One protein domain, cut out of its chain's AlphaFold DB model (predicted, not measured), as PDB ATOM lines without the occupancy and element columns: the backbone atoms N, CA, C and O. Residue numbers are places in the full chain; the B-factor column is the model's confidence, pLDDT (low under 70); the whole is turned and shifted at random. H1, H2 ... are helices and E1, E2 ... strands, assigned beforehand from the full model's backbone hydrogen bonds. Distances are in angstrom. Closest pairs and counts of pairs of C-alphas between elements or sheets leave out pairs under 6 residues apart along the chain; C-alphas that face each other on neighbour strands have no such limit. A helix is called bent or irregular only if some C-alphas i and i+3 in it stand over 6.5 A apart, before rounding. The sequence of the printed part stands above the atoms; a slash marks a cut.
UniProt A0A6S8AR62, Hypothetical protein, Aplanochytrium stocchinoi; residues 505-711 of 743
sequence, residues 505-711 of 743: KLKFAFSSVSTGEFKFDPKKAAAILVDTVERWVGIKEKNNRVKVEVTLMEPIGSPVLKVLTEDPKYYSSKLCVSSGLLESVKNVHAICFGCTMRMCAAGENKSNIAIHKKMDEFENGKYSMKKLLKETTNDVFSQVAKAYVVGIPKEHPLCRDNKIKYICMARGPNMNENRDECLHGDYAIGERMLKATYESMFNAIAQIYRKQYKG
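This is residues 505 to 711 of the 743 residues of the protein "Hypothetical protein" of Aplanochytrium stocchinoi (UniProt A0A6S8AR62). Picture one twisted wall of six strands that curls round a long helix, H6, with H1 beside H6 on the same face and H2 near the start of H1. H3, H4 and H5 only graze the sheet. The 207 printed residues hold, along the chain, E1 H1 E2 H2 E3 E4 H3 H4 E5 H5 E6 H6, six named helices and six named strands, class mixed; the mixed sheet runs E3 E2 E1 E4 E6 E5. The whole is compact, radius of gyration of the C-alphas 16.2 A, and rounded, spanning 43 by 41 by 31 A.

Begin in the sheet: find C-alpha 505 at (-23.790, -43.880, -37.097), where E1, residues 505 to 510, begins. The other strands are E2, residues 546 to 554, 25.6 A long, E3, residues 576 to 579, E4, residues 590 to 594, E5, residues 643 to 647, and E6, residues 662 to 666. H1, residues 522 to 543, is 31.4 A long. H2 is residues 559 to 566, H4 residues 625 to 632 and H5 residues 653 to 656. H3, residues 606 to 621, 19.7 A long, is irregular: C-alphas 616 and 619 are 8.0 A apart. H6, residues 683 to 709, runs 39.1 A to C-alpha 709 at (-23.545, -50.438, -45.994).

From E3 to E6 the neighbours are parallel: look at N 552 and O 576, 2.8 A, for E3 and E2, N 510 and O 551, 2.8 A, for E2 and E1, N 592 and O 509, 2.9 A, for E1 and E4, and N 664 and O 591, 2.8 A, for E4 and E6. Edge strand E5 is antiparallel to E6, with N 644 and O 665 at 2.8 A. E1, H1, E2 and E2, H2, E3 are strand-helix-strand units, parallel neighbours joined through a helix, with right-handed crossovers. H1, H2 and H6 are on one face of the sheet, giving two layers. H6 touches H1 with residues 687 to 698 alone, closest C-alphas Lys 691 and Ile 528, 6.1 A, the same way at a shallow tilt of 34.8 degrees, only just short of steep. H1 touches H2, closest C-alphas Pro 522 and Val 560, 5.0 A. H3 and H4 only just touch, with 3 pairs of C-alphas within 8 A, the closest His 612 and Met 625, 6.3 A; H3 and H5 are near each other. Every O i to N i+4 pair is within hydrogen-bond range in H1, H2 and H4, 8 of 12 in H3 and 22 of 23 in H6; H5 is too short for one.

The two C-alphas farthest apart, of Glu 673 and Gly 711, are 47.0 A apart. The printed part has no cut; the links E1 to H1, E4 to H3 and E6 to H6 are long. Look for pLDDT under 70 at residues 543 to 545, 596 to 605, 631 to 640, 685 and 708 to 711.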
ATOM      1  N   LYS A 505     -23.410 -45.274 -37.377       86.38
ATOM      2  CA  LYS A 505     -23.790 -43.880 -37.097       86.38
ATOM      3  C   LYS A 505     -24.055 -43.065 -38.361       86.38
ATOM      4  O   LYS A 505     -23.129 -42.785 -39.124       86.38
ATOM      5  N   LEU A 506     -25.309 -42.666 -38.572       89.88
ATOM      6  CA  LEU A 506     -25.708 -41.748 -39.640       89.88
ATOM      7  C   LEU A 506     -25.638 -40.313 -39.113       89.88
ATOM      8  O   LEU A 506     -26.309 -39.977 -38.147       89.88
ATOM      9  N   LYS A 507     -24.853 -39.463 -39.777       94.19
ATOM     10  CA  LYS A 507     -24.734 -38.032 -39.456       94.19
ATOM     11  C   LYS A 507     -25.092 -37.180 -40.658       94.19
ATOM     12  O   LYS A 507     -24.501 -37.408 -41.714       94.19
ATOM     13  N   PHE A 508     -25.974 -36.201 -40.515       96.06
ATOM     14  CA  PHE A 508     -26.234 -35.210 -41.562       96.06
ATOM     15  C   PHE A 508     -26.596 -33.851 -40.963       96.06
ATOM     16  O   PHE A 508     -27.071 -33.769 -39.830       96.06
ATOM     17  N   ALA A 509     -26.362 -32.792 -41.735       95.81
ATOM     18  CA  ALA A 509     -26.704 -31.429 -41.350       95.81
ATOM     19  C   ALA A 509     -27.693 -30.809 -42.336       95.81
ATOM     20  O   ALA A 509     -27.700 -31.173 -43.512       95.81
ATOM     21  N   PHE A 510     -28.519 -29.871 -41.885       95.38
ATOM     22  CA  PHE A 510     -29.475 -29.184 -42.745       95.38
ATOM     23  C   PHE A 510     -29.691 -27.724 -42.353       95.38
ATOM     24  O   PHE A 510     -29.472 -27.365 -41.201       95.38
ATOM     25  N   SER A 511     -30.131 -26.895 -43.299       92.69
ATOM     26  CA  SER A 511     -30.712 -25.581 -43.013       92.69
ATOM     27  C   SER A 511     -32.236 -25.634 -43.085       92.69
ATOM     28  O   SER A 511     -32.825 -26.494 -43.752       92.69
ATOM     29  N   SER A 512     -32.888 -24.729 -42.365       92.75
ATOM     30  CA  SER A 512     -34.338 -24.625 -42.313       92.75
ATOM     31  C   SER A 512     -34.916 -24.315 -43.694       92.75
ATOM     32  O   SER A 512     -34.393 -23.526 -44.490       92.75
ATOM     33  N   VAL A 513     -36.009 -25.004 -44.005       91.44
ATOM     34  CA  VAL A 513     -36.676 -24.925 -45.299       91.44
ATOM     35  C   VAL A 513     -37.817 -23.910 -45.219       91.44
ATOM     36  O   VAL A 513     -38.566 -23.875 -44.249       91.44
ATOM     37  N   SER A 514     -37.962 -23.105 -46.274       91.19
ATOM     38  CA  SER A 514     -39.044 -22.129 -46.500       91.19
ATOM     39  C   SER A 514     -39.091 -20.867 -45.623       91.19
ATOM     40  O   SER A 514     -39.894 -19.976 -45.886       91.19
ATOM     41  N   THR A 515     -38.225 -20.730 -44.629       89.38
ATOM     42  CA  THR A 515     -38.271 -19.660 -43.606       89.38
ATOM     43  C   THR A 515     -37.517 -18.384 -43.981       89.38
ATOM     44  O   THR A 515     -37.705 -17.350 -43.348       89.38
ATOM     45  N   GLY A 516     -36.681 -18.439 -45.019       85.00
ATOM     46  CA  GLY A 516     -36.072 -17.261 -45.635       85.00
ATOM     47  C   GLY A 516     -37.006 -16.624 -46.667       85.00
ATOM     48  O   GLY A 516     -38.073 -16.107 -46.354       85.00
ATOM     49  N   GLU A 517     -36.625 -16.715 -47.937       81.25
ATOM     50  CA  GLU A 517     -37.301 -16.065 -49.074       81.25
ATOM     51  C   GLU A 517     -38.754 -16.489 -49.299       81.25
ATOM     52  O   GLU A 517     -39.549 -15.737 -49.862       81.25
ATOM     53  N   PHE A 518     -39.108 -17.691 -48.859       88.81
ATOM     54  CA  PHE A 518     -40.468 -18.218 -48.932       88.81
ATOM     55  C   PHE A 518     -41.340 -17.766 -47.758       88.81
ATOM     56  O   PHE A 518     -42.514 -18.115 -47.735       88.81
ATOM     57  N   LYS A 519     -40.808 -16.954 -46.833       91.00
ATOM     58  CA  LYS A 519     -41.539 -16.254 -45.763       91.00
ATOM     59  C   LYS A 519     -42.459 -17.146 -44.923       91.00
ATOM     60  O   LYS A 519     -43.488 -16.690 -44.429       91.00
ATOM     61  N   PHE A 520     -42.117 -18.421 -44.767       94.50
ATOM     62  CA  PHE A 520     -42.856 -19.302 -43.874       94.50
ATOM     63  C   PHE A 520     -42.620 -18.875 -42.423       94.50
ATOM     64  O   PHE A 520     -41.474 -18.641 -42.036       94.50
ATOM     65  N   ASP A 521     -43.689 -18.791 -41.627       96.75
ATOM     66  CA  ASP A 521     -43.611 -18.370 -40.226       96.75
ATOM     67  C   ASP A 521     -42.549 -19.167 -39.429       96.75
ATOM     68  O   ASP A 521     -42.641 -20.399 -39.338       96.75
ATOM     69  N   PRO A 522     -41.552 -18.495 -38.818       95.06
ATOM     70  CA  PRO A 522     -40.456 -19.165 -38.120       95.06
ATOM     71  C   PRO A 522     -40.891 -20.031 -36.933       95.06
ATOM     72  O   PRO A 522     -40.274 -21.067 -36.689       95.06
ATOM     73  N   LYS A 523     -41.955 -19.654 -36.205       96.00
ATOM     74  CA  LYS A 523     -42.445 -20.426 -35.046       96.00
ATOM     75  C   LYS A 523     -43.109 -21.724 -35.493       96.00
ATOM     76  O   LYS A 523     -42.799 -22.787 -34.958       96.00
ATOM     77  N   LYS A 524     -43.971 -21.659 -36.509       96.75
ATOM     78  CA  LYS A 524     -44.601 -22.837 -37.121       96.75
ATOM     79  C   LYS A 524     -43.567 -23.757 -37.765       96.75
ATOM     80  O   LYS A 524     -43.641 -24.972 -37.593       96.75
ATOM     81  N   ALA A 525     -42.576 -23.192 -38.458       96.00
ATOM     82  CA  ALA A 525     -41.489 -23.972 -39.039       96.00
ATOM     83  C   ALA A 525     -40.651 -24.692 -37.972       96.00
ATOM     84  O   ALA A 525     -40.364 -25.875 -38.144       96.00
ATOM     85  N   ALA A 526     -40.307 -24.015 -36.869       96.06
ATOM     86  CA  ALA A 526     -39.595 -24.615 -35.741       96.06
ATOM     87  C   ALA A 526     -40.384 -25.782 -35.122       96.06
ATOM     88  O   ALA A 526     -39.824 -26.862 -34.938       96.06
ATOM     89  N   ALA A 527     -41.691 -25.605 -34.894       96.44
ATOM     90  CA  ALA A 527     -42.562 -26.657 -34.369       96.44
ATOM     91  C   ALA A 527     -42.568 -27.911 -35.262       96.44
ATOM     92  O   ALA A 527     -42.365 -29.024 -34.780       96.44
ATOM     93  N   ILE A 528     -42.753 -27.729 -36.575       97.00
ATOM     94  CA  ILE A 528     -42.768 -28.832 -37.550       97.00
ATOM     95  C   ILE A 528     -41.412 -29.521 -37.621       97.00
ATOM     96  O   ILE A 528     -41.350 -30.748 -37.680       97.00
ATOM     97  N   LEU A 529     -40.334 -28.740 -37.652       95.88
ATOM     98  CA  LEU A 529     -38.973 -29.245 -37.745       95.88
ATOM     99  C   LEU A 529     -38.658 -30.154 -36.552       95.88
ATOM    100  O   LEU A 529     -38.255 -31.298 -36.764       95.88
ATOM    101  N   VAL A 530     -38.898 -29.679 -35.326       95.38
ATOM    102  CA  VAL A 530     -38.642 -30.445 -34.096       95.38
ATOM    103  C   VAL A 530     -39.497 -31.715 -34.062       95.38
ATOM    104  O   VAL A 530     -38.944 -32.810 -33.959       95.38
ATOM    105  N   ASP A 531     -40.814 -31.602 -34.274       95.62
ATOM    106  CA  ASP A 531     -41.739 -32.749 -34.306       95.62
ATOM    107  C   ASP A 531     -41.336 -33.803 -35.355       95.62
ATOM    108  O   ASP A 531     -41.415 -35.017 -35.127       95.62
ATOM    109  N   THR A 532     -40.878 -33.354 -36.526       94.38
ATOM    110  CA  THR A 532     -40.463 -34.254 -37.606       94.38
ATOM    111  C   THR A 532     -39.163 -34.970 -37.257       94.38
ATOM    112  O   THR A 532     -39.085 -36.188 -37.432       94.38
ATOM    113  N   VAL A 533     -38.161 -34.257 -36.730       94.06
ATOM    114  CA  VAL A 533     -36.877 -34.852 -36.323       94.06
ATOM    115  C   VAL A 533     -37.084 -35.856 -35.191       94.06
ATOM    116  O   VAL A 533     -36.618 -36.990 -35.299       94.06
ATOM    117  N   GLU A 534     -37.839 -35.507 -34.149       93.00
ATOM    118  CA  GLU A 534     -38.051 -36.390 -32.997       93.00
ATOM    119  C   GLU A 534     -38.716 -37.710 -33.365       93.00
ATOM    120  O   GLU A 534     -38.267 -38.788 -32.933       93.00
ATOM    121  N   ARG A 535     -39.771 -37.619 -34.183       91.25
ATOM    122  CA  ARG A 535     -40.500 -38.777 -34.691       91.25
ATOM    123  C   ARG A 535     -39.612 -39.602 -35.611       91.25
ATOM    124  O   ARG A 535     -39.523 -40.816 -35.440       91.25
ATOM    125  N   TRP A 536     -38.950 -38.961 -36.572       92.06
ATOM    126  CA  TRP A 536     -38.168 -39.663 -37.582       92.06
ATOM    127  C   TRP A 536     -36.948 -40.362 -36.974       92.06
ATOM    128  O   TRP A 536     -36.793 -41.569 -37.168       92.06
ATOM    129  N   VAL A 537     -36.144 -39.653 -36.177       89.94
ATOM    130  CA  VAL A 537     -34.996 -40.226 -35.452       89.94
ATOM    131  C   VAL A 537     -35.469 -41.337 -34.515       89.94
ATOM    132  O   VAL A 537     -34.931 -42.441 -34.562       89.94
ATOM    133  N   GLY A 538     -36.551 -41.105 -33.760       86.19
ATOM    134  CA  GLY A 538     -37.119 -42.111 -32.858       86.19
ATOM    135  C   GLY A 538     -37.520 -43.414 -33.558       86.19
ATOM    136  O   GLY A 538     -37.281 -44.492 -33.024       86.19
ATOM    137  N   ILE A 539     -38.089 -43.335 -34.764       81.56
ATOM    138  CA  ILE A 539     -38.414 -44.517 -35.576       81.56
ATOM    139  C   ILE A 539     -37.139 -45.202 -36.084       81.56
ATOM    140  O   ILE A 539     -37.062 -46.434 -36.091       81.56
ATOM    141  N   LYS A 540     -36.139 -44.440 -36.549       80.94
ATOM    142  CA  LYS A 540     -34.921 -45.027 -37.130       80.94
ATOM    143  C   LYS A 540     -34.066 -45.742 -36.092       80.94
ATOM    144  O   LYS A 540     -33.619 -46.845 -36.400       80.94
ATOM    145  N   GLU A 541     -33.910 -45.158 -34.908       82.25
ATOM    146  CA  GLU A 541     -33.109 -45.726 -33.818       82.25
ATOM    147  C   GLU A 541     -33.796 -46.925 -33.147       82.25
ATOM    148  O   GLU A 541     -33.119 -47.877 -32.775       82.25
ATOM    149  N   LYS A 542     -35.139 -46.952 -33.068       75.81
ATOM    150  CA  LYS A 542     -35.879 -48.133 -32.578       75.81
ATOM    151  C   LYS A 542     -35.789 -49.330 -33.527       75.81
ATOM    152  O   LYS A 542     -35.659 -50.463 -33.081       75.81
ATOM    153  N   ASN A 543     -35.868 -49.083 -34.836       63.84
ATOM    154  CA  ASN A 543     -36.020 -50.149 -35.833       63.84
ATOM    155  C   ASN A 543     -34.693 -50.641 -36.428       63.84
ATOM    156  O   ASN A 543     -34.681 -51.625 -37.160       63.84
ATOM    157  N   ASN A 544     -33.583 -49.934 -36.218       56.72
ATOM    158  CA  ASN A 544     -32.281 -50.288 -36.776       56.72
ATOM    159  C   ASN A 544     -31.208 -49.914 -35.759       56.72
ATOM    160  O   ASN A 544     -31.251 -48.808 -35.240       56.72
ATOM    161  N   ARG A 545     -30.208 -50.779 -35.544       61.34
ATOM    162  CA  ARG A 545     -28.990 -50.517 -34.744       61.34
ATOM    163  C   ARG A 545     -28.100 -49.401 -35.350       61.34
ATOM    164  O   ARG A 545     -26.908 -49.602 -35.572       61.34
ATOM    165  N   VAL A 546     -28.691 -48.274 -35.744       73.00
ATOM    166  CA  VAL A 546     -28.057 -47.122 -36.381       73.00
ATOM    167  C   VAL A 546     -28.407 -45.889 -35.559       73.00
ATOM    168  O   VAL A 546     -29.554 -45.450 -35.569       73.00
ATOM    169  N   LYS A 547     -27.409 -45.323 -34.886       85.69
ATOM    170  CA  LYS A 547     -27.514 -44.052 -34.169       85.69
ATOM    171  C   LYS A 547     -27.584 -42.906 -35.171       85.69
ATOM    172  O   LYS A 547     -26.803 -42.883 -36.130       85.69
ATOM    173  N   VAL A 548     -28.500 -41.966 -34.972       90.62
ATOM    174  CA  VAL A 548     -28.707 -40.857 -35.909       90.62
ATOM    175  C   VAL A 548     -28.353 -39.537 -35.236       90.62
ATOM    176  O   VAL A 548     -28.923 -39.179 -34.215       90.62
ATOM    177  N   GLU A 549     -27.437 -38.782 -35.839       92.56
ATOM    178  CA  GLU A 549     -27.141 -37.405 -35.438       92.56
ATOM    179  C   GLU A 549     -27.607 -36.436 -36.517       92.56
ATOM    180  O   GLU A 549     -27.158 -36.493 -37.668       92.56
ATOM    181  N   VAL A 550     -28.507 -35.540 -36.117       95.25
ATOM    182  CA  VAL A 550     -29.077 -34.509 -36.975       95.25
ATOM    183  C   VAL A 550     -28.653 -33.142 -36.450       95.25
ATOM    184  O   VAL A 550     -28.912 -32.820 -35.290       95.25
ATOM    185  N   THR A 551     -28.029 -32.334 -37.307       94.19
ATOM    186  CA  THR A 551     -27.625 -30.961 -36.971       94.19
ATOM    187  C   THR A 551     -28.379 -29.949 -37.829       94.19
ATOM    188  O   THR A 551     -28.254 -29.964 -39.050       94.19
ATOM    189  N   LEU A 552     -29.129 -29.040 -37.210       94.38
ATOM    190  CA  LEU A 552     -29.589 -27.824 -37.870       94.38
ATOM    191  C   LEU A 552     -28.465 -26.780 -37.823       94.38
ATOM    192  O   LEU A 552     -27.994 -26.431 -36.741       94.38
ATOM    193  N   MET A 553     -28.059 -26.289 -38.993       91.06
ATOM    194  CA  MET A 553     -27.023 -25.271 -39.164       91.06
ATOM    195  C   MET A 553     -27.647 -24.010 -39.761       91.06
ATOM    196  O   MET A 553     -28.087 -24.012 -40.914       91.06
ATOM    197  N   GLU A 554     -27.694 -22.941 -38.972       88.44
ATOM    198  CA  GLU A 554     -28.327 -21.675 -39.349       88.44
ATOM    199  C   GLU A 554     -27.381 -20.486 -39.137       88.44
ATOM    200  O   GLU A 554     -26.696 -20.428 -38.115       88.44
ATOM    201  N   PRO A 555     -27.341 -19.486 -40.035       84.62
ATOM    202  CA  PRO A 555     -26.556 -18.280 -39.804       84.62
ATOM    203  C   PRO A 555     -26.999 -17.530 -38.542       84.62
ATOM    204  O   PRO A 555     -28.181 -17.519 -38.185       84.62
ATOM    205  N   ILE A 556     -26.056 -16.831 -37.905       82.06
ATOM    206  CA  ILE A 556     -26.359 -15.926 -36.788       82.06
ATOM    207  C   ILE A 556     -27.418 -14.910 -37.241       82.06
ATOM    208  O   ILE A 556     -27.306 -14.316 -38.314       82.06
ATOM    209  N   GLY A 557     -28.464 -14.740 -36.428       79.50
ATOM    210  CA  GLY A 557     -29.598 -13.863 -36.727       79.50
ATOM    211  C   GLY A 557     -30.729 -14.510 -37.537       79.50
ATOM    212  O   GLY A 557     -31.714 -13.833 -37.828       79.50
ATOM    213  N   SER A 558     -30.639 -15.799 -37.889       86.94
ATOM    214  CA  SER A 558     -31.760 -16.524 -38.504       86.94
ATOM    215  C   SER A 558     -32.992 -16.532 -37.580       86.94
ATOM    216  O   SER A 558     -32.864 -16.893 -36.404       86.94
ATOM    217  N   PRO A 559     -34.201 -16.188 -38.076       88.56
ATOM    218  CA  PRO A 559     -35.414 -16.192 -37.260       88.56
ATOM    219  C   PRO A 559     -35.731 -17.556 -36.638       88.56
ATOM    220  O   PRO A 559     -36.212 -17.621 -35.512       88.56
ATOM    221  N   VAL A 560     -35.441 -18.650 -37.350       90.75
ATOM    222  CA  VAL A 560     -35.672 -20.015 -36.848       90.75
ATOM    223  C   VAL A 560     -34.662 -20.365 -35.767       90.75
ATOM    224  O   VAL A 560     -35.049 -20.927 -34.747       90.75
ATOM    225  N   LEU A 561     -33.390 -19.994 -35.957       89.00
ATOM    226  CA  LEU A 561     -32.357 -20.188 -34.941       89.00
ATOM    227  C   LEU A 561     -32.755 -19.487 -33.643       89.00
ATOM    228  O   LEU A 561     -32.768 -20.130 -32.602       89.00
ATOM    229  N   LYS A 562     -33.176 -18.219 -33.732       89.25
ATOM    230  CA  LYS A 562     -33.645 -17.434 -32.585       89.25
ATOM    231  C   LYS A 562     -34.784 -18.138 -31.842       89.25
ATOM    232  O   LYS A 562     -34.719 -18.298 -30.629       89.25
ATOM    233  N   VAL A 563     -35.798 -18.607 -32.576       93.94
ATOM    234  CA  VAL A 563     -36.933 -19.347 -31.998       93.94
ATOM    235  C   VAL A 563     -36.474 -20.619 -31.280       93.94
ATOM    236  O   VAL A 563     -36.943 -20.886 -30.177       93.94
ATOM    237  N   LEU A 564     -35.568 -21.392 -31.881       90.12
ATOM    238  CA  LEU A 564     -35.086 -22.653 -31.312       90.12
ATOM    239  C   LEU A 564     -34.152 -22.461 -30.109       90.12
ATOM    240  O   LEU A 564     -34.081 -23.350 -29.265       90.12
ATOM    241  N   THR A 565     -33.430 -21.341 -30.028       87.38
ATOM    242  CA  THR A 565     -32.487 -21.070 -28.931       87.38
ATOM    243  C   THR A 565     -33.113 -20.330 -27.751       87.38
ATOM    244  O   THR A 565     -32.652 -20.507 -26.630       87.38
ATOM    245  N   GLU A 566     -34.124 -19.487 -27.984       88.88
ATOM    246  CA  GLU A 566     -34.720 -18.641 -26.935       88.88
ATOM    247  C   GLU A 566     -35.955 -19.259 -26.267       88.88
ATOM    248  O   GLU A 566     -36.270 -18.895 -25.137       88.88
ATOM    249  N   ASP A 567     -36.669 -20.168 -26.939       87.88
ATOM    250  CA  ASP A 567     -37.903 -20.767 -26.420       87.88
ATOM    251  C   ASP A 567     -37.681 -22.253 -26.066       87.88
ATOM    252  O   ASP A 567     -37.612 -23.100 -26.967       87.88
ATOM    253  N   PRO A 568     -37.600 -22.603 -24.763       85.25
ATOM    254  CA  PRO A 568     -37.310 -23.962 -24.306       85.25
ATOM    255  C   PRO A 568     -38.282 -25.025 -24.816       85.25
ATOM    256  O   PRO A 568     -37.928 -26.202 -24.855       85.25
ATOM    257  N   LYS A 569     -39.498 -24.648 -25.238       88.81
ATOM    258  CA  LYS A 569     -40.487 -25.612 -25.745       88.81
ATOM    259  C   LYS A 569     -40.057 -26.299 -27.045       88.81
ATOM    260  O   LYS A 569     -40.650 -27.308 -27.412       88.81
ATOM    261  N   TYR A 570     -39.077 -25.739 -27.754       88.12
ATOM    262  CA  TYR A 570     -38.519 -26.328 -28.970       88.12
ATOM    263  C   TYR A 570     -37.201 -27.073 -28.734       88.12
ATOM    264  O   TYR A 570     -36.568 -27.518 -29.693       88.12
ATOM    265  N   TYR A 571     -36.778 -27.223 -27.477       86.19
ATOM    266  CA  TYR A 571     -35.640 -28.065 -27.146       86.19
ATOM    267  C   TYR A 571     -35.926 -29.524 -27.525       86.19
ATOM    268  O   TYR A 571     -36.982 -30.066 -27.205       86.19
ATOM    269  N   SER A 572     -34.954 -30.176 -28.162       89.81
ATOM    270  CA  SER A 572     -35.008 -31.607 -28.441       89.81
ATOM    271  C   SER A 572     -33.634 -32.240 -28.294       89.81
ATOM    272  O   SER A 572     -32.660 -31.784 -28.887       89.81
ATOM    273  N   SER A 573     -33.561 -33.357 -27.569       85.88
ATOM    274  CA  SER A 573     -32.326 -34.137 -27.417       85.88
ATOM    275  C   SER A 573     -31.883 -34.844 -28.706       85.88
ATOM    276  O   SER A 573     -30.757 -35.335 -28.786       85.88
ATOM    277  N   LYS A 574     -32.752 -34.895 -29.724       89.25
ATOM    278  CA  LYS A 574     -32.507 -35.550 -31.022       89.25
ATOM    279  C   LYS A 574     -32.087 -34.582 -32.129       89.25
ATOM    280  O   LYS A 574     -31.799 -35.024 -33.241       89.25
ATOM    281  N   LEU A 575     -32.062 -33.281 -31.841       93.50
ATOM    282  CA  LEU A 575     -31.685 -32.233 -32.779       93.50
ATOM    283  C   LEU A 575     -30.570 -31.376 -32.180       93.50
ATOM    284  O   LEU A 575     -30.783 -30.640 -31.222       93.50
ATOM    285  N   CYS A 576     -29.390 -31.417 -32.787       90.94
ATOM    286  CA  CYS A 576     -28.338 -30.460 -32.475       90.94
ATOM    287  C   CYS A 576     -28.601 -29.162 -33.248       90.94
ATOM    288  O   CYS A 576     -28.753 -29.197 -34.467       90.94
ATOM    289  N   VAL A 577     -28.654 -28.022 -32.565       91.44
ATOM    290  CA  VAL A 577     -28.810 -26.701 -33.192       91.44
ATOM    291  C   VAL A 577     -27.484 -25.958 -33.080       91.44
ATOM    292  O   VAL A 577     -26.925 -25.856 -31.989       91.44
ATOM    293  N   SER A 578     -26.959 -25.466 -34.201       85.56
ATOM    294  CA  SER A 578     -25.681 -24.754 -34.250       85.56
ATOM    295  C   SER A 578     -25.757 -23.535 -35.163       85.56
ATOM    296  O   SER A 578     -26.477 -23.529 -36.166       85.56
ATOM    297  N   SER A 579     -25.015 -22.489 -34.799       86.06
ATOM    298  CA  SER A 579     -24.885 -21.291 -35.612       86.06
ATOM    299  C   SER A 579     -23.714 -21.416 -36.589       86.06
ATOM    300  O   SER A 579     -22.600 -21.788 -36.219       86.06
ATOM    301  N   GLY A 580     -23.949 -21.090 -37.857       86.00
ATOM    302  CA  GLY A 580     -22.913 -21.074 -38.883       86.00
ATOM    303  C   GLY A 580     -23.439 -21.337 -40.290       86.00
ATOM    304  O   GLY A 580     -24.639 -21.310 -40.555       86.00
ATOM    305  N   LEU A 581     -22.507 -21.554 -41.216       87.38
ATOM    306  CA  LEU A 581     -22.804 -21.797 -42.624       87.38
ATOM    307  C   LEU A 581     -22.899 -23.301 -42.897       87.38
ATOM    308  O   LEU A 581     -22.067 -24.085 -42.443       87.38
ATOM    309  N   LEU A 582     -23.911 -23.723 -43.655       90.75
ATOM    310  CA  LEU A 582     -24.149 -25.145 -43.912       90.75
ATOM    311  C   LEU A 582     -22.978 -25.795 -44.666       90.75
ATOM    312  O   LEU A 582     -22.617 -26.933 -44.391       90.75
ATOM    313  N   GLU A 583     -22.339 -25.068 -45.578       88.56
ATOM    314  CA  GLU A 583     -21.195 -25.520 -46.370       88.56
ATOM    315  C   GLU A 583     -19.855 -25.514 -45.616       88.56
ATOM    316  O   GLU A 583     -18.829 -25.869 -46.206       88.56
ATOM    317  N   SER A 584     -19.830 -25.081 -44.350       89.12
ATOM    318  CA  SER A 584     -18.648 -25.154 -43.479       89.12
ATOM    319  C   SER A 584     -18.713 -26.305 -42.470       89.12
ATOM    320  O   SER A 584     -17.710 -26.587 -41.811       89.12
ATOM    321  N   VAL A 585     -19.849 -27.010 -42.380       91.81
ATOM    322  CA  VAL A 585     -19.999 -28.178 -41.504       91.81
ATOM    323  C   VAL A 585     -18.995 -29.271 -41.879       91.81
ATOM    324  O   VAL A 585     -18.681 -29.464 -43.055       91.81
ATOM    325  N   LYS A 586     -18.485 -29.997 -40.878       91.00
ATOM    326  CA  LYS A 586     -17.487 -31.061 -41.057       91.00
ATOM    327  C   LYS A 586     -18.004 -32.401 -40.545       91.00
ATOM    328  O   LYS A 586     -18.780 -32.453 -39.597       91.00
ATOM    329  N   ASN A 587     -17.490 -33.490 -41.115       90.62
ATOM    330  CA  ASN A 587     -17.724 -34.867 -40.658       90.62
ATOM    331  C   ASN A 587     -19.205 -35.304 -40.683       90.62
ATOM    332  O   ASN A 587     -19.651 -36.057 -39.815       90.62
ATOM    333  N   VAL A 588     -19.960 -34.864 -41.692       92.31
ATOM    334  CA  VAL A 588     -21.341 -35.307 -41.942       92.31
ATOM    335  C   VAL A 588     -21.434 -36.046 -43.271       92.31
ATOM    336  O   VAL A 588     -20.733 -35.722 -44.217       92.31
ATOM    337  N   HIS A 589     -22.320 -37.033 -43.374       91.62
ATOM    338  CA  HIS A 589     -22.507 -37.802 -44.607       91.62
ATOM    339  C   HIS A 589     -23.181 -36.968 -45.693       91.62
ATOM    340  O   HIS A 589     -22.852 -37.116 -46.869       91.62
ATOM    341  N   ALA A 590     -24.120 -36.110 -45.301       94.62
ATOM    342  CA  ALA A 590     -24.896 -35.291 -46.214       94.62
ATOM    343  C   ALA A 590     -25.177 -33.905 -45.627       94.62
ATOM    344  O   ALA A 590     -25.306 -33.763 -44.406       94.62
ATOM    345  N   ILE A 591     -25.327 -32.923 -46.513       94.94
ATOM    346  CA  ILE A 591     -25.927 -31.622 -46.203       94.94
ATOM    347  C   ILE A 591     -27.264 -31.457 -46.923       94.94
ATOM    348  O   ILE A 591     -27.480 -32.035 -47.987       94.94
ATOM    349  N   CYS A 592     -28.164 -30.688 -46.323       93.88
ATOM    350  CA  CYS A 592     -29.571 -30.608 -46.694       93.88
ATOM    351  C   CYS A 592     -30.072 -29.162 -46.717       93.88
ATOM    352  O   CYS A 592     -29.911 -28.462 -45.724       93.88
ATOM    353  N   PHE A 593     -30.728 -28.709 -47.782       90.50
ATOM    354  CA  PHE A 593     -31.298 -27.354 -47.802       90.50
ATOM    355  C   PHE A 593     -32.520 -27.212 -48.714       90.50
ATOM    356  O   PHE A 593     -32.781 -28.028 -49.604       90.50
ATOM    357  N   GLY A 594     -33.275 -26.138 -48.472       86.31
ATOM    358  CA  GLY A 594     -34.402 -25.723 -49.300       86.31
ATOM    359  C   GLY A 594     -33.960 -24.972 -50.560       86.31
ATOM    360  O   GLY A 594     -33.074 -24.122 -50.493       86.31
ATOM    361  N   CYS A 595     -34.612 -25.232 -51.691       77.38
ATOM    362  CA  CYS A 595     -34.308 -24.618 -52.991       77.38
ATOM    363  C   CYS A 595     -35.585 -24.219 -53.753       77.38
ATOM    364  O   CYS A 595     -36.691 -24.674 -53.434       77.38
ATOM    365  N   THR A 596     -35.444 -23.346 -54.756       69.88
ATOM    366  CA  THR A 596     -36.566 -22.858 -55.578       69.88
ATOM    367  C   THR A 596     -36.664 -23.597 -56.922       69.88
ATOM    368  O   THR A 596     -35.859 -24.474 -57.224       69.88
ATOM    369  N   MET A 597     -37.671 -23.260 -57.748       61.97
ATOM    370  CA  MET A 597     -37.776 -23.757 -59.136       61.97
ATOM    371  C   MET A 597     -36.572 -23.368 -59.995       61.97
ATOM    372  O   MET A 597     -36.181 -24.095 -60.907       61.97
ATOM    373  N   ARG A 598     -36.020 -22.179 -59.749       57.94
ATOM    374  CA  ARG A 598     -34.933 -21.608 -60.537       57.94
ATOM    375  C   ARG A 598     -33.660 -21.864 -59.762       57.94
ATOM    376  O   ARG A 598     -33.176 -20.950 -59.129       57.94
ATOM    377  N   MET A 599     -33.179 -23.105 -59.829       56.84
ATOM    378  CA  MET A 599     -32.083 -23.728 -59.063       56.84
ATOM    379  C   MET A 599     -30.790 -22.908 -58.834       56.84
ATOM    380  O   MET A 599     -29.880 -23.422 -58.206       56.84
ATOM    381  N   CYS A 600     -30.665 -21.692 -59.355       55.94
ATOM    382  CA  CYS A 600     -29.754 -20.664 -58.870       55.94
ATOM    383  C   CYS A 600     -30.267 -19.305 -59.388       55.94
ATOM    384  O   CYS A 600     -30.153 -19.023 -60.584       55.94
ATOM    385  N   ALA A 601     -30.890 -18.485 -58.542       50.03
ATOM    386  CA  ALA A 601     -31.411 -17.166 -58.919       50.03
ATOM    387  C   ALA A 601     -31.089 -16.101 -57.859       50.03
ATOM    388  O   ALA A 601     -30.891 -16.404 -56.684       50.03
ATOM    389  N   ALA A 602     -31.053 -14.827 -58.266       36.69
ATOM    390  CA  ALA A 602     -30.934 -13.717 -57.323       36.69
ATOM    391  C   ALA A 602     -32.094 -13.754 -56.304       36.69
ATOM    392  O   ALA A 602     -33.257 -13.928 -56.679       36.69
ATOM    393  N   GLY A 603     -31.770 -13.621 -55.013       47.22
ATOM    394  CA  GLY A 603     -32.736 -13.719 -53.914       47.22
ATOM    395  C   GLY A 603     -33.097 -15.156 -53.525       47.22
ATOM    396  O   GLY A 603     -34.260 -15.451 -53.307       47.22
ATOM    397  N   GLU A 604     -32.169 -16.102 -53.496       62.53
ATOM    398  CA  GLU A 604     -32.423 -17.448 -52.959       62.53
ATOM    399  C   GLU A 604     -31.902 -17.624 -51.526       62.53
ATOM    400  O   GLU A 604     -31.213 -16.758 -50.990       62.53
ATOM    401  N   ASN A 605     -32.236 -18.757 -50.884       67.38
ATOM    402  CA  ASN A 605     -31.672 -19.109 -49.579       67.38
ATOM    403  C   ASN A 605     -30.135 -19.023 -49.650       67.38
ATOM    404  O   ASN A 605     -29.522 -19.571 -50.564       67.38
ATOM    405  N   LYS A 606     -29.514 -18.352 -48.673       73.31
ATOM    406  CA  LYS A 606     -28.060 -18.149 -48.611       73.31
ATOM    407  C   LYS A 606     -27.278 -19.464 -48.724       73.31
ATOM    408  O   LYS A 606     -26.278 -19.499 -49.434       73.31
ATOM    409  N   SER A 607     -27.764 -20.547 -48.108       78.56
ATOM    410  CA  SER A 607     -27.156 -21.879 -48.239       78.56
ATOM    411  C   SER A 607     -27.252 -22.423 -49.664       78.56
ATOM    412  O   SER A 607     -26.293 -23.018 -50.146       78.56
ATOM    413  N   ASN A 608     -28.375 -22.187 -50.354       79.94
ATOM    414  CA  ASN A 608     -28.552 -22.592 -51.751       79.94
ATOM    415  C   ASN A 608     -27.503 -21.910 -52.638       79.94
ATOM    416  O   ASN A 608     -26.734 -22.582 -53.318       79.94
ATOM    417  N   ILE A 609     -27.406 -20.581 -52.548       80.12
ATOM    418  CA  ILE A 609     -26.466 -19.781 -53.347       80.12
ATOM    419  C   ILE A 609     -25.019 -20.208 -53.080       80.12
ATOM    420  O   ILE A 609     -24.260 -20.437 -54.020       80.12
ATOM    421  N   ALA A 610     -24.627 -20.336 -51.808       84.44
ATOM    422  CA  ALA A 610     -23.252 -20.660 -51.438       84.44
ATOM    423  C   ALA A 610     -22.829 -22.061 -51.909       84.44
ATOM    424  O   ALA A 610     -21.720 -22.235 -52.417       84.44
ATOM    425  N   ILE A 611     -23.710 -23.057 -51.770       87.69
ATOM    426  CA  ILE A 611     -23.415 -24.436 -52.174       87.69
ATOM    427  C   ILE A 611     -23.387 -24.556 -53.697       87.69
ATOM    428  O   ILE A 611     -22.455 -25.158 -54.229       87.69
ATOM    429  N   HIS A 612     -24.342 -23.943 -54.403       84.56
ATOM    430  CA  HIS A 612     -24.328 -23.906 -55.865       84.56
ATOM    431  C   HIS A 612     -23.069 -23.228 -56.400       84.56
ATOM    432  O   HIS A 612     -22.393 -23.809 -57.240       84.56
ATOM    433  N   LYS A 613     -22.693 -22.069 -55.848       86.38
ATOM    434  CA  LYS A 613     -21.457 -21.371 -56.220       86.38
ATOM    435  C   LYS A 613     -20.228 -22.274 -56.070       86.38
ATOM    436  O   LYS A 613     -19.474 -22.423 -57.022       86.38
ATOM    437  N   LYS A 614     -20.069 -22.942 -54.918       87.56
ATOM    438  CA  LYS A 614     -18.944 -23.869 -54.687       87.56
ATOM    439  C   LYS A 614     -18.901 -25.021 -55.698       87.56
ATOM    440  O   LYS A 614     -17.819 -25.380 -56.146       87.56
ATOM    441  N   MET A 615     -20.056 -25.593 -56.036       87.00
ATOM    442  CA  MET A 615     -20.149 -26.708 -56.987       87.00
ATOM    443  C   MET A 615     -19.923 -26.261 -58.438       87.00
ATOM    444  O   MET A 615     -19.307 -26.987 -59.216       87.00
ATOM    445  N   ASP A 616     -20.412 -25.076 -58.806       84.50
ATOM    446  CA  ASP A 616     -20.333 -24.540 -60.166       84.50
ATOM    447  C   ASP A 616     -18.929 -23.982 -60.489       84.50
ATOM    448  O   ASP A 616     -18.508 -24.029 -61.643       84.50
ATOM    449  N   GLU A 617     -18.173 -23.513 -59.490       86.50
ATOM    450  CA  GLU A 617     -16.785 -23.043 -59.650       86.50
ATOM    451  C   GLU A 617     -15.765 -24.190 -59.788       86.50
ATOM    452  O   GLU A 617     -14.670 -23.994 -60.319       86.50
ATOM    453  N   PHE A 618     -16.100 -25.403 -59.339       88.19
ATOM    454  CA  PHE A 618     -15.174 -26.534 -59.345       88.19
ATOM    455  C   PHE A 618     -15.057 -27.197 -60.731       88.19
ATOM    456  O   PHE A 618     -16.060 -27.491 -61.386       88.19
ATOM    457  N   GLU A 619     -13.818 -27.458 -61.172       84.75
ATOM    458  CA  GLU A 619     -13.487 -28.033 -62.491       84.75
ATOM    459  C   GLU A 619     -14.266 -27.379 -63.655       84.75
ATOM    460  O   GLU A 619     -14.870 -28.068 -64.479       84.75
ATOM    461  N   ASN A 620     -14.288 -26.041 -63.724       83.81
ATOM    462  CA  ASN A 620     -14.992 -25.280 -64.772       83.81
ATOM    463  C   ASN A 620     -16.477 -25.679 -64.927       83.81
ATOM    464  O   ASN A 620     -16.995 -25.794 -66.040       83.81
ATOM    465  N   GLY A 621     -17.164 -25.956 -63.812       80.56
ATOM    466  CA  GLY A 621     -18.584 -26.319 -63.798       80.56
ATOM    467  C   GLY A 621     -18.883 -27.740 -64.277       80.56
ATOM    468  O   GLY A 621     -20.055 -28.089 -64.487       80.56
ATOM    469  N   LYS A 622     -17.860 -28.596 -64.423       80.62
ATOM    470  CA  LYS A 622     -18.018 -30.010 -64.806       80.62
ATOM    471  C   LYS A 622     -18.969 -30.761 -63.877       80.62
ATOM    472  O   LYS A 622     -19.701 -31.624 -64.367       80.62
ATOM    473  N   TYR A 623     -18.978 -30.395 -62.596       81.94
ATOM    474  CA  TYR A 623     -19.848 -30.943 -61.554       81.94
ATOM    475  C   TYR A 623     -20.880 -29.926 -61.056       81.94
ATOM    476  O   TYR A 623     -21.346 -30.020 -59.920       81.94
ATOM    477  N   SER A 624     -21.256 -28.965 -61.907       83.56
ATOM    478  CA  SER A 624     -22.329 -28.023 -61.591       83.56
ATOM    479  C   SER A 624     -23.591 -28.761 -61.154       83.56
ATOM    480  O   SER A 624     -23.969 -29.798 -61.715       83.56
ATOM    481  N   MET A 625     -24.287 -28.203 -60.166       78.88
ATOM    482  CA  MET A 625     -25.463 -28.852 -59.573       78.88
ATOM    483  C   MET A 625     -26.545 -29.130 -60.615       78.88
ATOM    484  O   MET A 625     -27.181 -30.182 -60.601       78.88
ATOM    485  N   LYS A 626     -26.719 -28.212 -61.572       75.38
ATOM    486  CA  LYS A 626     -27.667 -28.363 -62.682       75.38
ATOM    487  C   LYS A 626     -27.345 -29.582 -63.551       75.38
ATOM    488  O   LYS A 626     -28.264 -30.273 -63.990       75.38
ATOM    489  N   LYS A 627     -26.061 -29.849 -63.796       77.56
ATOM    490  CA  LYS A 627     -25.613 -30.986 -64.602       77.56
ATOM    491  C   LYS A 627     -25.751 -32.296 -63.830       77.56
ATOM    492  O   LYS A 627     -26.390 -33.213 -64.337       77.56
ATOM    493  N   LEU A 628     -25.288 -32.332 -62.578       76.69
ATOM    494  CA  LEU A 628     -25.447 -33.496 -61.699       76.69
ATOM    495  C   LEU A 628     -26.919 -33.882 -61.517       76.69
ATOM    496  O   LEU A 628     -27.262 -35.061 -61.546       76.69
ATOM    497  N   LEU A 629     -27.813 -32.902 -61.376       73.19
ATOM    498  CA  LEU A 629     -29.247 -33.162 -61.260       73.19
ATOM    499  C   LEU A 629     -29.863 -33.636 -62.573       73.19
ATOM    500  O   LEU A 629     -30.686 -34.544 -62.537       73.19
ATOM    501  N   LYS A 630     -29.440 -33.103 -63.724       72.19
ATOM    502  CA  LYS A 630     -29.878 -33.610 -65.035       72.19
ATOM    503  C   LYS A 630     -29.441 -35.062 -65.268       72.19
ATOM    504  O   LYS A 630     -30.170 -35.822 -65.890       72.19
ATOM    505  N   GLU A 631     -28.267 -35.443 -64.776       69.12
ATOM    506  CA  GLU A 631     -27.741 -36.811 -64.884       69.12
ATOM    507  C   GLU A 631     -28.389 -37.765 -63.870       69.12
ATOM    508  O   GLU A 631     -28.610 -38.937 -64.165       69.12
ATOM    509  N   THR A 632     -28.732 -37.266 -62.680       63.00
ATOM    510  CA  THR A 632     -29.337 -38.070 -61.605       63.00
ATOM    511  C   THR A 632     -30.860 -38.185 -61.748       63.00
ATOM    512  O   THR A 632     -31.473 -39.114 -61.222       63.00
ATOM    513  N   THR A 633     -31.500 -37.240 -62.441       59.56
ATOM    514  CA  THR A 633     -32.959 -37.134 -62.528       59.56
ATOM    515  C   THR A 633     -33.392 -36.926 -63.982       59.56
ATOM    516  O   THR A 633     -33.042 -35.936 -64.614       59.56
ATOM    517  N   ASN A 634     -34.215 -37.840 -64.510       51.59
ATOM    518  CA  ASN A 634     -34.891 -37.676 -65.809       51.59
ATOM    519  C   ASN A 634     -36.077 -36.689 -65.739       51.59
ATOM    520  O   ASN A 634     -36.901 -36.639 -66.649       51.59
ATOM    521  N   ASP A 635     -36.219 -35.967 -64.628       48.00
ATOM    522  CA  ASP A 635     -37.397 -35.185 -64.272       48.00
ATOM    523  C   ASP A 635     -37.002 -33.712 -64.137       48.00
ATOM    524  O   ASP A 635     -35.917 -33.385 -63.652       48.00
ATOM    525  N   VAL A 636     -37.881 -32.805 -64.557       52.69
ATOM    526  CA  VAL A 636     -37.668 -31.378 -64.299       52.69
ATOM    527  C   VAL A 636     -37.843 -31.180 -62.799       52.69
ATOM    528  O   VAL A 636     -38.825 -31.668 -62.239       52.69
ATOM    529  N   PHE A 637     -36.917 -30.462 -62.157       61.66
ATOM    530  CA  PHE A 637     -36.926 -30.104 -60.733       61.66
ATOM    531  C   PHE A 637     -38.168 -29.259 -60.364       61.66
ATOM    532  O   PHE A 637     -38.101 -28.056 -60.142       61.66
ATOM    533  N   SER A 638     -39.344 -29.886 -60.387       57.53
ATOM    534  CA  SER A 638     -40.656 -29.232 -60.484       57.53
ATOM    535  C   SER A 638     -41.592 -29.606 -59.340       57.53
ATOM    536  O   SER A 638     -42.596 -28.936 -59.117       57.53
ATOM    537  N   GLN A 639     -41.246 -30.635 -58.569       65.69
ATOM    538  CA  GLN A 639     -42.110 -31.217 -57.544       65.69
ATOM    539  C   GLN A 639     -41.803 -30.610 -56.169       65.69
ATOM    540  O   GLN A 639     -40.664 -30.673 -55.703       65.69
ATOM    541  N   VAL A 640     -42.810 -30.007 -55.531       68.12
ATOM    542  CA  VAL A 640     -42.720 -29.526 -54.141       68.12
ATOM    543  C   VAL A 640     -42.766 -30.722 -53.184       68.12
ATOM    544  O   VAL A 640     -43.387 -31.732 -53.497       68.12
ATOM    545  N   ALA A 641     -42.102 -30.620 -52.032       70.75
ATOM    546  CA  ALA A 641     -41.966 -31.661 -51.012       70.75
ATOM    547  C   ALA A 641     -41.203 -32.930 -51.436       70.75
ATOM    548  O   ALA A 641     -41.202 -33.928 -50.715       70.75
ATOM    549  N   LYS A 642     -40.487 -32.883 -52.565       80.19
ATOM    550  CA  LYS A 642     -39.589 -33.953 -53.006       80.19
ATOM    551  C   LYS A 642     -38.130 -33.575 -52.796       80.19
ATOM    552  O   LYS A 642     -37.707 -32.486 -53.189       80.19
ATOM    553  N   ALA A 643     -37.381 -34.492 -52.192       84.19
ATOM    554  CA  ALA A 643     -35.945 -34.385 -52.032       84.19
ATOM    555  C   ALA A 643     -35.193 -35.051 -53.188       84.19
ATOM    556  O   ALA A 643     -35.586 -36.104 -53.696       84.19
ATOM    557  N   TYR A 644     -34.078 -34.447 -53.564       84.25
ATOM    558  CA  TYR A 644     -33.176 -34.914 -54.603       84.25
ATOM    559  C   TYR A 644     -31.774 -34.936 -54.034       84.25
ATOM    560  O   TYR A 644     -31.347 -33.964 -53.414       84.25
ATOM    561  N   VAL A 645     -31.062 -36.038 -54.238       86.75
ATOM    562  CA  VAL A 645     -29.724 -36.209 -53.682       86.75
ATOM    563  C   VAL A 645     -28.730 -36.413 -54.800       86.75
ATOM    564  O   VAL A 645     -28.940 -37.260 -55.664       86.75
ATOM    565  N   VAL A 646     -27.637 -35.665 -54.746       86.88
ATOM    566  CA  VAL A 646     -26.497 -35.812 -55.646       86.88
ATOM    567  C   VAL A 646     -25.252 -36.184 -54.852       86.88
ATOM    568  O   VAL A 646     -25.063 -35.752 -53.709       86.88
ATOM    569  N   GLY A 647     -24.417 -37.031 -55.450       88.19
ATOM    570  CA  GLY A 647     -23.094 -37.345 -54.921       88.19
ATOM    571  C   GLY A 647     -22.117 -36.210 -55.202       88.19
ATOM    572  O   GLY A 647     -22.168 -35.598 -56.267       88.19
ATOM    573  N   ILE A 648     -21.225 -35.949 -54.252       88.69
ATOM    574  CA  ILE A 648     -20.112 -35.019 -54.440       88.69
ATOM    575  C   ILE A 648     -18.874 -35.829 -54.875       88.69
ATOM    576  O   ILE A 648     -18.581 -36.850 -54.242       88.69
ATOM    577  N   PRO A 649     -18.134 -35.408 -55.919       88.06
ATOM    578  CA  PRO A 649     -16.843 -36.006 -56.271       88.06
ATOM    579  C   PRO A 649     -15.873 -35.987 -55.087       88.06
ATOM    580  O   PRO A 649     -15.860 -35.025 -54.315       88.06
ATOM    581  N   LYS A 650     -15.038 -37.024 -54.945       89.50
ATOM    582  CA  LYS A 650     -14.128 -37.163 -53.790       89.50
ATOM    583  C   LYS A 650     -13.114 -36.021 -53.708       89.50
ATOM    584  O   LYS A 650     -12.690 -35.658 -52.615       89.50
ATOM    585  N   GLU A 651     -12.761 -35.464 -54.857       90.88
ATOM    586  CA  GLU A 651     -11.768 -34.413 -55.055       90.88
ATOM    587  C   GLU A 651     -12.325 -33.023 -54.722       90.88
ATOM    588  O   GLU A 651     -11.561 -32.099 -54.439       90.88
ATOM    589  N   HIS A 652     -13.652 -32.868 -54.722       93.00
ATOM    590  CA  HIS A 652     -14.301 -31.596 -54.430       93.00
ATOM    591  C   HIS A 652     -14.033 -31.182 -52.967       93.00
ATOM    592  O   HIS A 652     -14.193 -32.022 -52.076       93.00
ATOM    593  N   PRO A 653     -13.732 -29.903 -52.658       91.06
ATOM    594  CA  PRO A 653     -13.412 -29.453 -51.295       91.06
ATOM    595  C   PRO A 653     -14.460 -29.826 -50.234       91.06
ATOM    596  O   PRO A 653     -14.117 -30.234 -49.127       91.06
ATOM    597  N   LEU A 654     -15.756 -29.781 -50.578       91.12
ATOM    598  CA  LEU A 654     -16.828 -30.241 -49.673       91.12
ATOM    599  C   LEU A 654     -16.689 -31.727 -49.286       91.12
ATOM    600  O   LEU A 654     -16.983 -32.089 -48.148       91.12
ATOM    601  N   CYS A 655     -16.224 -32.590 -50.190       92.19
ATOM    602  CA  CYS A 655     -15.994 -33.999 -49.878       92.19
ATOM    603  C   CYS A 655     -14.615 -34.233 -49.261       92.19
ATOM    604  O   CYS A 655     -14.519 -34.917 -48.245       92.19
ATOM    605  N   ARG A 656     -13.555 -33.657 -49.830       92.38
ATOM    606  CA  ARG A 656     -12.174 -33.856 -49.377       92.38
ATOM    607  C   ARG A 656     -11.923 -33.264 -47.988       92.38
ATOM    608  O   ARG A 656     -11.460 -33.969 -47.095       92.38
ATOM    609  N   ASP A 657     -12.275 -31.994 -47.798       91.94
ATOM    610  CA  ASP A 657     -11.884 -31.214 -46.616       91.94
ATOM    611  C   ASP A 657     -12.960 -31.292 -45.524       91.94
ATOM    612  O   ASP A 657     -12.665 -31.457 -44.337       91.94
ATOM    613  N   ASN A 658     -14.233 -31.240 -45.926       89.56
ATOM    614  CA  ASN A 658     -15.366 -31.253 -44.998       89.56
ATOM    615  C   ASN A 658     -15.951 -32.658 -44.765       89.56
ATOM    616  O   ASN A 658     -16.753 -32.844 -43.843       89.56
ATOM    617  N   LYS A 659     -15.531 -33.661 -45.548       91.81
ATOM    618  CA  LYS A 659     -16.034 -35.049 -45.507       91.81
ATOM    619  C   LYS A 659     -17.526 -35.197 -45.822       91.81
ATOM    620  O   LYS A 659     -18.137 -36.177 -45.399       91.81
ATOM    621  N   ILE A 660     -18.097 -34.258 -46.579       93.12
ATOM    622  CA  ILE A 660     -19.493 -34.273 -47.029       93.12
ATOM    623  C   ILE A 660     -19.591 -35.086 -48.318       93.12
ATOM    624  O   ILE A 660     -19.018 -34.716 -49.335       93.12
ATOM    625  N   LYS A 661     -20.339 -36.190 -48.297       91.31
ATOM    626  CA  LYS A 661     -20.444 -37.091 -49.458       91.31
ATOM    627  C   LYS A 661     -21.618 -36.759 -50.373       91.31
ATOM    628  O   LYS A 661     -21.584 -37.087 -51.557       91.31
ATOM    629  N   TYR A 662     -22.663 -36.148 -49.819       92.69
ATOM    630  CA  TYR A 662     -23.934 -35.951 -50.507       92.69
ATOM    631  C   TYR A 662     -24.521 -34.564 -50.266       92.69
ATOM    632  O   TYR A 662     -24.473 -34.037 -49.152       92.69
ATOM    633  N   ILE A 663     -25.150 -34.018 -51.304       91.31
ATOM    634  CA  ILE A 663     -26.004 -32.833 -51.214       91.31
ATOM    635  C   ILE A 663     -27.437 -33.281 -51.453       91.31
ATOM    636  O   ILE A 663     -27.733 -33.889 -52.478       91.31
ATOM    637  N   CYS A 664     -28.320 -32.982 -50.510       90.81
ATOM    638  CA  CYS A 664     -29.747 -33.242 -50.597       90.81
ATOM    639  C   CYS A 664     -30.497 -31.909 -50.657       90.81
ATOM    640  O   CYS A 664     -30.336 -31.042 -49.801       90.81
ATOM    641  N   MET A 665     -31.323 -31.737 -51.676       87.25
ATOM    642  CA  MET A 665     -32.090 -30.516 -51.890       87.25
ATOM    643  C   MET A 665     -33.566 -30.849 -51.923       87.25
ATOM    644  O   MET A 665     -33.947 -31.857 -52.518       87.25
ATOM    645  N   ALA A 666     -34.410 -29.988 -51.366       85.94
ATOM    646  CA  ALA A 666     -35.852 -30.135 -51.514       85.94
ATOM    647  C   ALA A 666     -36.552 -28.795 -51.712       85.94
ATOM    648  O   ALA A 666     -36.081 -27.744 -51.271       85.94
ATOM    649  N   ARG A 667     -37.704 -28.833 -52.379       84.62
ATOM    650  CA  ARG A 667     -38.560 -27.660 -52.563       84.62
ATOM    651  C   ARG A 667     -39.587 -27.609 -51.443       84.62
ATOM    652  O   ARG A 667     -40.450 -28.477 -51.375       84.62
ATOM    653  N   GLY A 668     -39.495 -26.606 -50.580       85.38
ATOM    654  CA  GLY A 668     -40.493 -26.372 -49.538       85.38
ATOM    655  C   GLY A 668     -41.689 -25.541 -50.022       85.38
ATOM    656  O   GLY A 668     -41.655 -24.999 -51.129       85.38
ATOM    657  N   PRO A 669     -42.748 -25.416 -49.204       89.94
ATOM    658  CA  PRO A 669     -43.886 -24.545 -49.493       89.94
ATOM    659  C   PRO A 669     -43.488 -23.068 -49.498       89.94
ATOM    660  O   PRO A 669     -42.624 -22.655 -48.724       89.94
ATOM    661  N   ASN A 670     -44.151 -22.268 -50.327       89.38
ATOM    662  CA  ASN A 670     -43.907 -20.836 -50.447       89.38
ATOM    663  C   ASN A 670     -45.078 -20.024 -49.859       89.38
ATOM    664  O   ASN A 670     -46.222 -20.237 -50.246       89.38
ATOM    665  N   MET A 671     -44.800 -19.094 -48.941       91.75
ATOM    666  CA  MET A 671     -45.753 -18.122 -48.370       91.75
ATOM    667  C   MET A 671     -45.509 -16.689 -48.870       91.75
ATOM    668  O   MET A 671     -46.231 -15.770 -48.495       91.75
ATOM    669  N   ASN A 672     -44.489 -16.470 -49.702       89.38
ATOM    670  CA  ASN A 672     -44.185 -15.165 -50.268       89.38
ATOM    671  C   ASN A 672     -44.998 -14.941 -51.548       89.38
ATOM    672  O   ASN A 672     -44.764 -15.602 -52.560       89.38
ATOM    673  N   GLU A 673     -45.918 -13.978 -51.512       88.81
ATOM    674  CA  GLU A 673     -46.820 -13.633 -52.624       88.81
ATOM    675  C   GLU A 673     -46.086 -13.198 -53.894       88.81
ATOM    676  O   GLU A 673     -46.583 -13.408 -54.995       88.81
ATOM    677  N   ASN A 674     -44.860 -12.694 -53.755       84.88
ATOM    678  CA  ASN A 674     -44.022 -12.266 -54.877       84.88
ATOM    679  C   ASN A 674     -43.260 -13.425 -55.545       84.88
ATOM    680  O   ASN A 674     -42.320 -13.200 -56.309       84.88
ATOM    681  N   ARG A 675     -43.582 -14.675 -55.203       77.38
ATOM    682  CA  ARG A 675     -42.883 -15.871 -55.676       77.38
ATOM    683  C   ARG A 675     -43.881 -16.900 -56.188       77.38
ATOM    684  O   ARG A 675     -44.979 -17.043 -55.652       77.38
ATOM    685  N   ASP A 676     -43.454 -17.648 -57.202       75.81
ATOM    686  CA  ASP A 676     -44.254 -18.709 -57.808       75.81
ATOM    687  C   ASP A 676     -44.734 -19.719 -56.752       75.81
ATOM    688  O   ASP A 676     -44.025 -20.038 -55.794       75.81
ATOM    689  N   GLU A 677     -45.941 -20.249 -56.947       78.62
ATOM    690  CA  GLU A 677     -46.540 -21.265 -56.067       78.62
ATOM    691  C   GLU A 677     -46.758 -20.793 -54.614       78.62
ATOM    692  O   GLU A 677     -46.736 -21.609 -53.691       78.62
ATOM    693  N   CYS A 678     -46.984 -19.487 -54.405       84.81
ATOM    694  CA  CYS A 678     -47.409 -18.956 -53.109       84.81
ATOM    695  C   CYS A 678     -48.722 -19.607 -52.641       84.81
ATOM    696  O   CYS A 678     -49.672 -19.768 -53.410       84.81
ATOM    697  N   LEU A 679     -48.785 -19.954 -51.357       82.69
ATOM    698  CA  LEU A 679     -49.961 -20.524 -50.704       82.69
ATOM    699  C   LEU A 679     -50.930 -19.465 -50.159       82.69
ATOM    700  O   LEU A 679     -51.942 -19.834 -49.574       82.69
ATOM    701  N   HIS A 680     -50.641 -18.172 -50.343       86.50
ATOM    702  CA  HIS A 680     -51.512 -17.050 -49.960       86.50
ATOM    703  C   HIS A 680     -52.034 -17.144 -48.514       86.50
ATOM    704  O   HIS A 680     -53.214 -16.947 -48.241       86.50
ATOM    705  N   GLY A 681     -51.151 -17.512 -47.580       86.25
ATOM    706  CA  GLY A 681     -51.491 -17.649 -46.162       86.25
ATOM    707  C   GLY A 681     -52.184 -18.961 -45.767       86.25
ATOM    708  O   GLY A 681     -52.517 -19.120 -44.592       86.25
ATOM    709  N   ASP A 682     -52.364 -19.929 -46.676       86.81
ATOM    710  CA  ASP A 682     -52.884 -21.266 -46.343       86.81
ATOM    711  C   ASP A 682     -51.835 -22.106 -45.595       86.81
ATOM    712  O   ASP A 682     -51.149 -22.983 -46.139       86.81
ATOM    713  N   TYR A 683     -51.714 -21.838 -44.297       88.50
ATOM    714  CA  TYR A 683     -50.843 -22.595 -43.406       88.50
ATOM    715  C   TYR A 683     -51.310 -24.044 -43.201       88.50
ATOM    716  O   TYR A 683     -50.473 -24.889 -42.915       88.50
ATOM    717  N   ALA A 684     -52.581 -24.399 -43.418       78.19
ATOM    718  CA  ALA A 684     -53.021 -25.793 -43.278       78.19
ATOM    719  C   ALA A 684     -52.431 -26.694 -44.380       78.19
ATOM    720  O   ALA A 684     -52.081 -27.858 -44.148       78.19
ATOM    721  N   ILE A 685     -52.306 -26.172 -45.601       68.75
ATOM    722  CA  ILE A 685     -51.566 -26.829 -46.685       68.75
ATOM    723  C   ILE A 685     -50.059 -26.675 -46.467       68.75
ATOM    724  O   ILE A 685     -49.327 -27.663 -46.554       68.75
ATOM    725  N   GLY A 686     -49.598 -25.469 -46.132       82.19
ATOM    726  CA  GLY A 686     -48.178 -25.172 -45.959       82.19
ATOM    727  C   GLY A 686     -47.495 -26.029 -44.897       82.19
ATOM    728  O   GLY A 686     -46.435 -26.587 -45.157       82.19
ATOM    729  N   GLU A 687     -48.109 -26.199 -43.729       90.44
ATOM    730  CA  GLU A 687     -47.558 -27.012 -42.641       90.44
ATOM    731  C   GLU A 687     -47.430 -28.491 -43.050       90.44
ATOM    732  O   GLU A 687     -46.394 -29.117 -42.814       90.44
ATOM    733  N   ARG A 688     -48.430 -29.036 -43.763       82.56
ATOM    734  CA  ARG A 688     -48.380 -30.405 -44.311       82.56
ATOM    735  C   ARG A 688     -47.276 -30.570 -45.353       82.56
ATOM    736  O   ARG A 688     -46.547 -31.560 -45.318       82.56
ATOM    737  N   MET A 689     -47.133 -29.605 -46.260       83.94
ATOM    738  CA  MET A 689     -46.092 -29.626 -47.290       83.94
ATOM    739  C   MET A 689     -44.692 -29.493 -46.687       83.94
ATOM    740  O   MET A 689     -43.782 -30.211 -47.102       83.94
ATOM    741  N   LEU A 690     -44.506 -28.615 -45.697       91.81
ATOM    742  CA  LEU A 690     -43.217 -28.434 -45.026       91.81
ATOM    743  C   LEU A 690     -42.803 -29.709 -44.280       91.81
ATOM    744  O   LEU A 690     -41.660 -30.146 -44.409       91.81
ATOM    745  N   LYS A 691     -43.748 -30.359 -43.588       90.38
ATOM    746  CA  LYS A 691     -43.523 -31.661 -42.945       90.38
ATOM    747  C   LYS A 691     -43.101 -32.736 -43.950       90.38
ATOM    748  O   LYS A 691     -42.061 -33.366 -43.766       90.38
ATOM    749  N   ALA A 692     -43.851 -32.894 -45.043       82.12
ATOM    750  CA  ALA A 692     -43.520 -33.849 -46.102       82.12
ATOM    751  C   ALA A 692     -42.144 -33.563 -46.732       82.12
ATOM    752  O   ALA A 692     -41.404 -34.491 -47.053       82.12
ATOM    753  N   THR A 693     -41.767 -32.285 -46.849       87.81
ATOM    754  CA  THR A 693     -40.452 -31.871 -47.359       87.81
ATOM    755  C   THR A 693     -39.321 -32.390 -46.469       87.81
ATOM    756  O   THR A 693     -38.401 -33.036 -46.972       87.81
ATOM    757  N   TYR A 694     -39.406 -32.181 -45.150       94.38
ATOM    758  CA  TYR A 694     -38.412 -32.702 -44.204       94.38
ATOM    759  C   TYR A 694     -38.368 -34.236 -44.196       94.38
ATOM    760  O   TYR A 694     -37.286 -34.821 -44.273       94.38
ATOM    761  N   GLU A 695     -39.525 -34.905 -44.179       89.69
ATOM    762  CA  GLU A 695     -39.593 -36.371 -44.233       89.69
ATOM    763  C   GLU A 695     -38.946 -36.927 -45.512       89.69
ATOM    764  O   GLU A 695     -38.215 -37.920 -45.453       89.69
ATOM    765  N   SER A 696     -39.161 -36.270 -46.655       88.19
ATOM    766  CA  SER A 696     -38.538 -36.617 -47.935       88.19
ATOM    767  C   SER A 696     -37.013 -36.491 -47.869       88.19
ATOM    768  O   SER A 696     -36.301 -37.438 -48.210       88.19
ATOM    769  N   MET A 697     -36.501 -35.372 -47.340       91.31
ATOM    770  CA  MET A 697     -35.059 -35.129 -47.188       91.31
ATOM    771  C   MET A 697     -34.391 -36.183 -46.304       91.31
ATOM    772  O   MET A 697     -33.382 -36.781 -46.692       91.31
ATOM    773  N   PHE A 698     -34.971 -36.456 -45.134       92.50
ATOM    774  CA  PHE A 698     -34.392 -37.393 -44.172       92.50
ATOM    775  C   PHE A 698     -34.437 -38.833 -44.697       92.50
ATOM    776  O   PHE A 698     -33.454 -39.575 -44.595       92.50
ATOM    777  N   ASN A 699     -35.547 -39.236 -45.326       88.75
ATOM    778  CA  ASN A 699     -35.668 -40.566 -45.920       88.75
ATOM    779  C   ASN A 699     -34.702 -40.778 -47.091       88.75
ATOM    780  O   ASN A 699     -34.108 -41.856 -47.175       88.75
ATOM    781  N   ALA A 700     -34.495 -39.768 -47.941       86.88
ATOM    782  CA  ALA A 700     -33.558 -39.855 -49.057       86.88
ATOM    783  C   ALA A 700     -32.117 -40.105 -48.573       86.88
ATOM    784  O   ALA A 700     -31.438 -41.006 -49.076       86.88
ATOM    785  N   ILE A 701     -31.672 -39.398 -47.527       89.50
ATOM    786  CA  ILE A 701     -30.347 -39.623 -46.926       89.50
ATOM    787  C   ILE A 701     -30.248 -41.018 -46.306       89.50
ATOM    788  O   ILE A 701     -29.277 -41.736 -46.549       89.50
ATOM    789  N   ALA A 702     -31.243 -41.429 -45.515       86.25
ATOM    790  CA  ALA A 702     -31.211 -42.740 -44.871       86.25
ATOM    791  C   ALA A 702     -31.193 -43.888 -45.888       86.25
ATOM    792  O   ALA A 702     -30.556 -44.915 -45.647       86.25
ATOM    793  N   GLN A 703     -31.868 -43.726 -47.028       84.38
ATOM    794  CA  GLN A 703     -31.842 -44.707 -48.107       84.38
ATOM    795  C   GLN A 703     -30.443 -44.833 -48.718       84.38
ATOM    796  O   GLN A 703     -29.968 -45.951 -48.913       84.38
ATOM    797  N   ILE A 704     -29.775 -43.710 -48.984       80.69
ATOM    798  CA  ILE A 704     -28.414 -43.698 -49.537       80.69
ATOM    799  C   ILE A 704     -27.422 -44.303 -48.552       80.69
ATOM    800  O   ILE A 704     -26.641 -45.173 -48.933       80.69
ATOM    801  N   TYR A 705     -27.513 -43.917 -47.279       82.62
ATOM    802  CA  TYR A 705     -26.703 -44.500 -46.217       82.62
ATOM    803  C   TYR A 705     -26.873 -46.023 -46.193       82.62
ATOM    804  O   TYR A 705     -25.899 -46.750 -46.341       82.62
ATOM    805  N   ARG A 706     -28.110 -46.537 -46.138       77.00
ATOM    806  CA  ARG A 706     -28.380 -47.989 -46.137       77.00
ATOM    807  C   ARG A 706     -27.777 -48.729 -47.333       77.00
ATOM    808  O   ARG A 706     -27.276 -49.833 -47.140       77.00
ATOM    809  N   LYS A 707     -27.824 -48.151 -48.538       72.44
ATOM    810  CA  LYS A 707     -27.247 -48.767 -49.746       72.44
ATOM    811  C   LYS A 707     -25.727 -48.907 -49.653       72.44
ATOM    812  O   LYS A 707     -25.211 -49.976 -49.955       72.44
ATOM    813  N   GLN A 708     -25.030 -47.887 -49.141       68.62
ATOM    814  CA  GLN A 708     -23.575 -47.945 -48.949       68.62
ATOM    815  C   GLN A 708     -23.142 -49.095 -48.022       68.62
ATOM    816  O   GLN A 708     -22.150 -49.760 -48.297       68.62
ATOM    817  N   TYR A 709     -23.893 -49.370 -46.948       63.12
ATOM    818  CA  TYR A 709     -23.545 -50.438 -45.994       63.12
ATOM    819  C   TYR A 709     -23.958 -51.845 -46.436       63.12
ATOM    820  O   TYR A 709     -23.524 -52.813 -45.817       63.12
ATOM    821  N   LYS A 710     -24.791 -51.981 -47.475       55.69
ATOM    822  CA  LYS A 710     -25.155 -53.286 -48.051       55.69
ATOM    823  C   LYS A 710     -24.150 -53.792 -49.095       55.69
ATOM    824  O   LYS A 710     -24.379 -54.850 -49.665       55.69
ATOM    825  N   GLY A 711     -23.055 -53.066 -49.343       40.88
ATOM    826  CA  GLY A 711     -22.035 -53.474 -50.315       40.88
ATOM    827  C   GLY A 711     -22.484 -53.370 -51.777       40.88
ATOM    828  O   GLY A 711     -21.808 -53.886 -52.659       40.88
TER     829      GLY A 711